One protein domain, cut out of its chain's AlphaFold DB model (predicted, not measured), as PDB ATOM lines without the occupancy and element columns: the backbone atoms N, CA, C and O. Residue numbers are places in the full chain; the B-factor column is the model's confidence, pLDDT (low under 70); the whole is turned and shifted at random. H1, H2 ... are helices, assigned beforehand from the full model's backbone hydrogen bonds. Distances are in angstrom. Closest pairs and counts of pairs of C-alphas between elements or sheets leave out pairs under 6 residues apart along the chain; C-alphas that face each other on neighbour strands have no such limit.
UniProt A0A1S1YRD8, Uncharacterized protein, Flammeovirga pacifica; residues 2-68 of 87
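This is residues 2 to 68 of the 87 residues of an uncharacterized protein of Flammeovirga pacifica (UniProt A0A1S1YRD8). A long helix, H1, sticks out as an arm with its residues 2 to 12; at its residue 22 a tight link turns a corner into H2, and H3 packs across both H1 and H2 in the middle of the model. A short helix, H4, lies off by itself beyond H3, at the end of the domain away from the arm, and touches no helix. The printed part has 67 residues with four named helices, in the order H1, H2, H3, H4, and no named strand; the class is all helix. The whole is loose, with a radius of gyration of the C-alphas of 14.0 A, and it spans 43 by 28 by 23 A, only just elongated.

H1, residues 2 to 22, stands free over residues 2 to 12. A tight link of one residue joins it to H2, residues 24 to 34. H1 and H2 touch only at the corner by their link, and only just, with 3 pairs of C-alphas within 8 A; H1 does so with residues 20 to 21 alone. Their closest C-alphas are those of Leu 21 and Ser 27, 4.8 A apart. They run opposite ways at a steep tilt of 67 degrees, only just short of about perpendicular. H3, residues 41 to 50, touches H1, which meets it with residues 13 to 20 alone; the closest C-alphas, those of Ile 17 and Leu 42, are 6.8 A apart, and the lines are about perpendicular at 79 degrees. H3 also touches H2, with the C-alphas of Met 33 and Ala 44 closest at 5.6 A. H2 and H3 run opposite ways at a steep tilt of 69 degrees, only just short of about perpendicular. H4, residues 60 to 66, is apart from H1, H2 and H3. In H1, H2, H3 and H4 every O i to N i+4 pair is within hydrogen-bond range.

H1 begins at C-alpha 2, (182.269, 217.343, 197.878), and runs 30.6 A from first to last C-alpha. H2 measures 15.2 A. H3 measures 14.2 A and begins at C-alpha 41, (191.645, 194.441, 202.594). H4, 9.9 A from first to last C-alpha, ends at C-alpha 66, (174.088, 183.985, 195.454).

The two C-alphas farthest apart are those of Lys 3 and Asn 59, at 43.7 A. Without residues 2 to 12 the body spans 32 by 22 by 17 A. The printed part has no cut. The links H2 to H3, of 6 residues, and H3 to H4, of 9 residues, are short, and no link is long. The mean pLDDT of the printed part is 95.8, and no printed residue is under 70.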
ATOM      1  N   LEU A   2     181.622 218.598 198.333       91.56
ATOM      2  CA  LEU A   2     182.269 217.343 197.878       91.56
ATOM      3  C   LEU A   2     183.507 216.906 198.691       91.56
ATOM      4  O   LEU A   2     183.604 215.754 199.105       91.56
ATOM      5  N   LYS A   3     184.425 217.833 199.006       94.69
ATOM      6  CA  LYS A   3     185.627 217.528 199.813       94.69
ATOM      7  C   LYS A   3     185.301 216.994 201.216       94.69
ATOM      8  O   LYS A   3     186.004 216.121 201.717       94.69
ATOM      9  N   ALA A   4     184.247 217.512 201.846       96.38
ATOM     10  CA  ALA A   4     183.839 217.084 203.182       96.38
ATOM     11  C   ALA A   4     183.262 215.662 203.155       96.38
ATOM     12  O   ALA A   4     183.594 214.859 204.023       96.38
ATOM     13  N   VAL A   5     182.471 215.337 202.127       97.38
ATOM     14  CA  VAL A   5     181.922 213.990 201.916       97.38
ATOM     15  C   VAL A   5     183.045 212.979 201.670       97.38
ATOM     16  O   VAL A   5     183.103 211.965 202.358       97.38
ATOM     17  N   ASN A   6     184.007 213.288 200.793       97.38
ATOM     18  CA  ASN A   6     185.158 212.407 200.550       97.38
ATOM     19  C   ASN A   6     185.967 212.145 201.831       97.38
ATOM     20  O   ASN A   6     186.310 211.004 202.130       97.38
ATOM     21  N   LYS A   7     186.187 213.180 202.651       97.69
ATOM     22  CA  LYS A   7     186.868 213.031 203.946       97.69
ATOM     23  C   LYS A   7     186.108 212.105 204.902       97.69
ATOM     24  O   LYS A   7     186.731 211.341 205.639       97.69
ATOM     25  N   GLN A   8     184.776 212.167 204.911       97.56
ATOM     26  CA  GLN A   8     183.951 211.271 205.723       97.56
ATOM     27  C   GLN A   8     184.013 209.830 205.212       97.56
ATOM     28  O   GLN A   8     184.192 208.922 206.020       97.56
ATOM     29  N   ILE A   9     183.960 209.626 203.892       97.00
ATOM     30  CA  ILE A   9     184.118 208.305 203.266       97.00
ATOM     31  C   ILE A   9     185.452 207.674 203.680       97.00
ATOM     32  O   ILE A   9     185.478 206.535 204.147       97.00
ATOM     33  N   ASP A  10     186.553 208.418 203.583       97.00
ATOM     34  CA  ASP A  10     187.875 207.904 203.951       97.00
ATOM     35  C   ASP A  10     187.996 207.629 205.453       97.00
ATOM     36  O   ASP A  10     188.602 206.639 205.863       97.00
ATOM     37  N   SER A  11     187.383 208.472 206.288       97.88
ATOM     38  CA  SER A  11     187.301 208.244 207.732       97.88
ATOM     39  C   SER A  11     186.545 206.952 208.054       97.88
ATOM     40  O   SER A  11     187.021 206.142 208.851       97.88
ATOM     41  N   CYS A  12     185.412 206.710 207.393       97.38
ATOM     42  CA  CYS A  12     184.646 205.476 207.547       97.38
ATOM     43  C   CYS A  12     185.451 204.251 207.104       97.38
ATOM     44  O   CYS A  12     185.558 203.302 207.877       97.38
ATOM     45  N   LYS A  13     186.096 204.291 205.931       97.69
ATOM     46  CA  LYS A  13     186.958 203.193 205.451       97.69
ATOM     47  C   LYS A  13     188.046 202.839 206.466       97.69
ATOM     48  O   LYS A  13     188.230 201.668 206.785       97.69
ATOM     49  N   LYS A  14     188.727 203.844 207.028       97.31
ATOM     50  CA  LYS A  14     189.764 203.636 208.053       97.31
ATOM     51  C   LYS A  14     189.203 203.004 209.325       97.31
ATOM     52  O   LYS A  14     189.823 202.098 209.869       97.31
ATOM     53  N   LYS A  15     188.036 203.461 209.793       97.94
ATOM     54  CA  LYS A  15     187.373 202.892 210.979       97.94
ATOM     55  C   LYS A  15     186.973 201.435 210.760       97.94
ATOM     56  O   LYS A  15     187.208 200.628 211.650       97.94
ATOM     57  N   ILE A  16     186.418 201.113 209.589       96.81
ATOM     58  CA  ILE A  16     186.050 199.744 209.208       96.81
ATOM     59  C   ILE A  16     187.281 198.843 209.268       96.81
ATOM     60  O   ILE A  16     187.273 197.862 210.001       96.81
ATOM     61  N   ILE A  17     188.357 199.214 208.565       96.38
ATOM     62  CA  ILE A  17     189.585 198.409 208.516       96.38
ATOM     63  C   ILE A  17     190.181 198.244 209.915       96.38
ATOM     64  O   ILE A  17     190.508 197.131 210.307       96.38
ATOM     65  N   LYS A  18     190.271 199.328 210.695       97.12
ATOM     66  CA  LYS A  18     190.801 199.275 212.060       97.12
ATOM     67  C   LYS A  18     190.023 198.283 212.927       97.12
ATOM     68  O   LYS A  18     190.627 197.399 213.517       97.12
ATOM     69  N   ARG A  19     188.692 198.402 212.973       96.19
ATOM     70  CA  ARG A  19     187.845 197.508 213.779       96.19
ATOM     71  C   ARG A  19     187.908 196.064 213.298       96.19
ATOM     72  O   ARG A  19     187.876 195.158 214.118       96.19
ATOM     73  N   ALA A  20     188.007 195.864 211.989       95.31
ATOM     74  CA  ALA A  20     188.057 194.534 211.410       95.31
ATOM     75  C   ALA A  20     189.370 193.793 211.715       95.31
ATOM     76  O   ALA A  20     189.349 192.579 211.867       95.31
ATOM     77  N   LEU A  21     190.487 194.519 211.827       94.06
ATOM     78  CA  LEU A  21     191.796 193.953 212.171       94.06
ATOM     79  C   LEU A  21     192.020 193.805 213.688       94.06
ATOM     80  O   LEU A  21     192.861 193.016 214.100       94.06
ATOM     81  N   GLU A  22     191.292 194.556 214.521       97.25
ATOM     82  CA  GLU A  22     191.320 194.399 215.988       97.25
ATOM     83  C   GLU A  22     190.626 193.104 216.452       97.25
ATOM     84  O   GLU A  22     190.967 192.562 217.503       97.25
ATOM     85  N   ASP A  23     189.668 192.593 215.676       96.44
ATOM     86  CA  ASP A  23     189.032 191.300 215.923       96.44
ATOM     87  C   ASP A  23     189.876 190.171 215.315       96.44
ATOM     88  O   ASP A  23     190.074 190.102 214.102       96.44
ATOM     89  N   LYS A  24     190.360 189.259 216.164       96.62
ATOM     90  CA  LYS A  24     191.250 188.167 215.748       96.62
ATOM     91  C   LYS A  24     190.605 187.239 214.712       96.62
ATOM     92  O   LYS A  24     191.244 186.894 213.723       96.62
ATOM     93  N   ILE A  25     189.344 186.858 214.919       94.81
ATOM     94  CA  ILE A  25     188.630 185.926 214.034       94.81
ATOM     95  C   ILE A  25     188.423 186.579 212.668       94.81
ATOM     96  O   ILE A  25     188.571 185.941 211.624       94.81
ATOM     97  N   LEU A  26     188.062 187.859 212.665       95.56
ATOM     98  CA  LEU A  26     187.848 188.606 211.438       95.56
ATOM     99  C   LEU A  26     189.170 188.878 210.707       95.56
ATOM    100  O   LEU A  26     189.215 188.727 209.487       95.56
ATOM    101  N   SER A  27     190.246 189.184 211.432       96.81
ATOM    102  CA  SER A  27     191.586 189.371 210.870       96.81
ATOM    103  C   SER A  27     192.088 188.118 210.152       96.81
ATOM    104  O   SER A  27     192.549 188.221 209.017       96.81
ATOM    105  N   GLU A  28     191.941 186.933 210.752       97.00
ATOM    106  CA  GLU A  28     192.327 185.657 210.126       97.00
ATOM    107  C   GLU A  28     191.551 185.410 208.818       97.00
ATOM    108  O   GLU A  28     192.122 185.024 207.794       97.00
ATOM    109  N   LYS A  29     190.241 185.703 208.806       96.38
ATOM    110  CA  LYS A  29     189.415 185.597 207.589       96.38
ATOM    111  C   LYS A  29     189.837 186.596 206.513       96.38
ATOM    112  O   LYS A  29     189.826 186.256 205.329       96.38
ATOM    113  N   ILE A  30     190.184 187.823 206.902       97.56
ATOM    114  CA  ILE A  30     190.665 188.855 205.976       97.56
ATOM    115  C   ILE A  30     191.987 188.422 205.356       97.56
ATOM    116  O   ILE A  30     192.111 188.492 204.138       97.56
ATOM    117  N   GLU A  31     192.932 187.933 206.160       97.44
ATOM    118  CA  GLU A  31     194.230 187.453 205.685       97.44
ATOM    119  C   GLU A  31     194.055 186.349 204.635       97.44
ATOM    120  O   GLU A  31     194.575 186.465 203.520       97.44
ATOM    121  N   TYR A  32     193.208 185.358 204.933       96.81
ATOM    122  CA  TYR A  32     192.869 184.294 203.991       96.81
ATOM    123  C   TYR A  32     192.287 184.839 202.679       96.81
ATOM    124  O   TYR A  32     192.728 184.459 201.595       96.81
ATOM    125  N   MET A  33     191.342 185.780 202.744       96.12
ATOM    126  CA  MET A  33     190.735 186.385 201.552       96.12
ATOM    127  C   MET A  33     191.721 187.234 200.742       96.12
ATOM    128  O   MET A  33     191.661 187.239 199.514       96.12
ATOM    129  N   THR A  34     192.640 187.939 201.404       97.75
ATOM    130  CA  THR A  34     193.665 188.758 200.735       97.75
ATOM    131  C   THR A  34     194.801 187.942 200.120       97.75
ATOM    132  O   THR A  34     195.569 188.483 199.329       97.75
ATOM    133  N   SER A  35     194.888 186.636 200.406       97.94
ATOM    134  CA  SER A  35     195.800 185.731 199.688       97.94
ATOM    135  C   SER A  35     195.444 185.594 198.198       97.94
ATOM    136  O   SER A  35     196.292 185.243 197.373       97.94
ATOM    137  N   ILE A  36     194.199 185.917 197.824       96.94
ATOM    138  CA  ILE A  36     193.741 185.954 196.437       96.94
ATOM    139  C   ILE A  36     194.352 187.175 195.743       96.94
ATOM    140  O   ILE A  36     194.070 188.326 196.087       96.94
ATOM    141  N   LYS A  37     195.156 186.933 194.703       96.69
ATOM    142  CA  LYS A  37     195.781 187.998 193.909       96.69
ATOM    143  C   LYS A  37     194.727 188.987 193.392       96.69
ATOM    144  O   LYS A  37     193.819 188.611 192.657       96.69
ATOM    145  N   GLY A  38     194.894 190.262 193.743       96.19
ATOM    146  CA  GLY A  38     193.990 191.348 193.350       96.19
ATOM    147  C   GLY A  38     192.879 191.666 194.360       96.19
ATOM    148  O   GLY A  38     192.172 192.652 194.171       96.19
ATOM    149  N   VAL A  39     192.744 190.903 195.451       97.44
ATOM    150  CA  VAL A  39     191.797 191.200 196.536       97.44
ATOM    151  C   VAL A  39     192.490 192.016 197.626       97.44
ATOM    152  O   VAL A  39     193.367 191.530 198.334       97.44
ATOM    153  N   GLY A  40     192.084 193.279 197.773       96.94
ATOM    154  CA  GLY A  40     192.548 194.153 198.854       96.94
ATOM    155  C   GLY A  40     191.725 194.012 200.138       96.94
ATOM    156  O   GLY A  40     190.597 193.523 200.118       96.94
ATOM    157  N   VAL A  41     192.259 194.525 201.252       97.06
ATOM    158  CA  VAL A  41     191.645 194.441 202.594       97.06
ATOM    159  C   VAL A  41     190.199 194.942 202.620       97.06
ATOM    160  O   VAL A  41     189.325 194.262 203.145       97.06
ATOM    161  N   LEU A  42     189.915 196.108 202.027       97.06
ATOM    162  CA  LEU A  42     188.551 196.653 202.014       97.06
ATOM    163  C   LEU A  42     187.579 195.722 201.273       97.06
ATOM    164  O   LEU A  42     186.476 195.491 201.753       97.06
ATOM    165  N   THR A  43     188.002 195.162 200.139       97.38
ATOM    166  CA  THR A  43     187.204 194.204 199.366       97.38
ATOM    167  C   THR A  43     186.962 192.924 200.157       97.38
ATOM    168  O   THR A  43     185.833 192.447 200.203       97.38
ATOM    169  N   ALA A  44     187.989 192.394 200.828       97.56
ATOM    170  CA  ALA A  44     187.861 191.225 201.693       97.56
ATOM    171  C   ALA A  44     186.847 191.461 202.823       97.56
ATOM    172  O   ALA A  44     185.950 190.646 203.019       97.56
ATOM    173  N   VAL A  45     186.937 192.603 203.516       97.50
ATOM    174  CA  VAL A  45     185.993 192.977 204.582       97.50
ATOM    175  C   VAL A  45     184.565 193.074 204.052       97.50
ATOM    176  O   VAL A  45     183.654 192.539 204.679       97.50
ATOM    177  N   VAL A  46     184.363 193.716 202.898       96.19
ATOM    178  CA  VAL A  46     183.037 193.827 202.270       96.19
ATOM    179  C   VAL A  46     182.487 192.444 201.933       96.19
ATOM    180  O   VAL A  46     181.368 192.139 202.322       96.19
ATOM    181  N   LEU A  47     183.268 191.571 201.292       95.69
ATOM    182  CA  LEU A  47     182.820 190.214 200.962       95.69
ATOM    183  C   LEU A  47     182.440 189.413 202.209       95.69
ATOM    184  O   LEU A  47     181.401 188.756 202.221       95.69
ATOM    185  N   ILE A  48     183.251 189.478 203.265       95.94
ATOM    186  CA  ILE A  48     182.958 188.799 204.531       95.94
ATOM    187  C   ILE A  48     181.673 189.359 205.153       95.94
ATOM    188  O   ILE A  48     180.842 188.579 205.606       95.94
ATOM    189  N   ALA A  49     181.474 190.678 205.151       95.19
ATOM    190  CA  ALA A  49     180.267 191.294 205.697       95.19
ATOM    191  C   ALA A  49     179.007 190.907 204.901       95.19
ATOM    192  O   ALA A  49     178.039 190.427 205.485       95.19
ATOM    193  N   GLU A  50     179.048 191.037 203.572       93.81
ATOM    194  CA  GLU A  50     177.926 190.729 202.673       93.81
ATOM    195  C   GLU A  50     177.529 189.249 202.716       93.81
ATOM    196  O   GLU A  50     176.354 188.901 202.646       93.81
ATOM    197  N   THR A  51     178.506 188.351 202.853       94.19
ATOM    198  CA  THR A  51     178.253 186.901 202.877       94.19
ATOM    199  C   THR A  51     178.017 186.350 204.282       94.19
ATOM    200  O   THR A  51     177.912 185.131 204.444       94.19
ATOM    201  N   ASN A  52     177.966 187.209 205.308       93.69
ATOM    202  CA  ASN A  52     177.955 186.804 206.716       93.69
ATOM    203  C   ASN A  52     179.066 185.776 207.031       93.69
ATOM    204  O   ASN A  52     178.839 184.713 207.612       93.69
ATOM    205  N   GLY A  53     180.273 186.046 206.531       92.88
ATOM    206  CA  GLY A  53     181.442 185.180 206.638       92.88
ATOM    207  C   GLY A  53     181.223 183.777 206.080       92.88
ATOM    208  O   GLY A  53     181.793 182.832 206.621       92.88
ATOM    209  N   PHE A  54     180.381 183.645 205.050       94.12
ATOM    210  CA  PHE A  54     179.968 182.381 204.436       94.12
ATOM    211  C   PHE A  54     179.241 181.413 205.385       94.12
ATOM    212  O   PHE A  54     179.068 180.247 205.041       94.12
ATOM    213  N   ALA A  55     178.749 181.872 206.545       94.69
ATOM    214  CA  ALA A  55     178.175 181.005 207.581       94.69
ATOM    215  C   ALA A  55     177.004 180.125 207.092       94.69
ATOM    216  O   ALA A  55     176.765 179.047 207.635       94.69
ATOM    217  N   LEU A  56     176.275 180.572 206.062       94.06
ATOM    218  CA  LEU A  56     175.137 179.851 205.481       94.06
ATOM    219  C   LEU A  56     175.468 179.123 204.165       94.06
ATOM    220  O   LEU A  56     174.622 178.398 203.637       94.06
ATOM    221  N   ILE A  57     176.681 179.293 203.634       94.81
ATOM    222  CA  ILE A  57     177.121 178.696 202.371       94.81
ATOM    223  C   ILE A  57     177.816 177.370 202.678       94.81
ATOM    224  O   ILE A  57     178.913 177.322 203.218       94.81
ATOM    225  N   LYS A  58     177.161 176.272 202.309       96.38
ATOM    226  CA  LYS A  58     177.620 174.895 202.548       96.38
ATOM    227  C   LYS A  58     178.287 174.269 201.327       96.38
ATOM    228  O   LYS A  58     178.914 173.223 201.441       96.38
ATOM    229  N   ASN A  59     178.103 174.852 200.143       94.69
ATOM    230  CA  ASN A  59     178.704 174.362 198.907       94.69
ATOM    231  C   ASN A  59     178.883 175.475 197.862       94.69
ATOM    232  O   ASN A  59     178.210 176.504 197.891       94.69
ATOM    233  N   GLN A  60     179.756 175.219 196.886       93.62
ATOM    234  CA  GLN A  60     180.076 176.154 195.803       93.62
ATOM    235  C   GLN A  60     178.874 176.545 194.925       93.62
ATOM    236  O   GLN A  60     178.831 177.664 194.419       93.62
ATOM    237  N   LYS A  61     177.865 175.670 194.771       93.50
ATOM    238  CA  LYS A  61     176.667 175.977 193.968       93.50
ATOM    239  C   LYS A  61     175.829 177.078 194.619       93.50
ATOM    240  O   LYS A  61     175.312 177.939 193.918       93.50
ATOM    241  N   GLN A  62     175.730 177.083 195.951       94.44
ATOM    242  CA  GLN A  62     175.045 178.147 196.688       94.44
ATOM    243  C   GLN A  62     175.738 179.497 196.506       94.44
ATOM    244  O   GLN A  62     175.055 180.493 196.296       94.44
ATOM    245  N   LEU A  63     177.075 179.527 196.527       93.56
ATOM    246  CA  LEU A  63     177.830 180.754 196.275       93.56
ATOM    247  C   LEU A  63     177.623 181.261 194.841       93.56
ATOM    248  O   LEU A  63     177.346 182.441 194.647       93.56
ATOM    249  N   ALA A  64     177.694 180.373 193.845       93.50
ATOM    250  CA  ALA A  64     177.423 180.730 192.452       93.50
ATOM    251  C   ALA A  64     175.995 181.275 192.268       93.50
ATOM    252  O   ALA A  64     175.796 182.270 191.574       93.50
ATOM    253  N   SER A  65     175.009 180.666 192.931       91.75
ATOM    254  CA  SER A  65     173.617 181.129 192.916       91.75
ATOM    255  C   SER A  65     173.440 182.486 193.597       91.75
ATOM    256  O   SER A  65     172.807 183.369 193.024       91.75
ATOM    257  N   TYR A  66     174.078 182.697 194.753       91.56
ATOM    258  CA  TYR A  66     174.088 183.985 195.454       91.56
ATOM    259  C   TYR A  66     174.681 185.108 194.596       91.56
ATOM    260  O   TYR A  66     174.139 186.206 194.544       91.56
ATOM    261  N   ALA A  67     175.759 184.815 193.868       91.06
ATOM    262  CA  ALA A  67     176.402 185.756 192.956       91.06
ATOM    263  C   ALA A  67     175.654 185.941 191.616       91.06
ATOM    264  O   ALA A  67     176.142 186.649 190.740       91.06
ATOM    265  N   GLY A  68     174.488 185.308 191.432       90.25
ATOM    266  CA  GLY A  68     173.679 185.427 190.215       90.25
ATOM    267  C   GLY A  68     174.209 184.641 189.011       90.25
ATOM    268  O   GLY A  68     173.692 184.802 187.908       90.25
TER     269      GLY A  68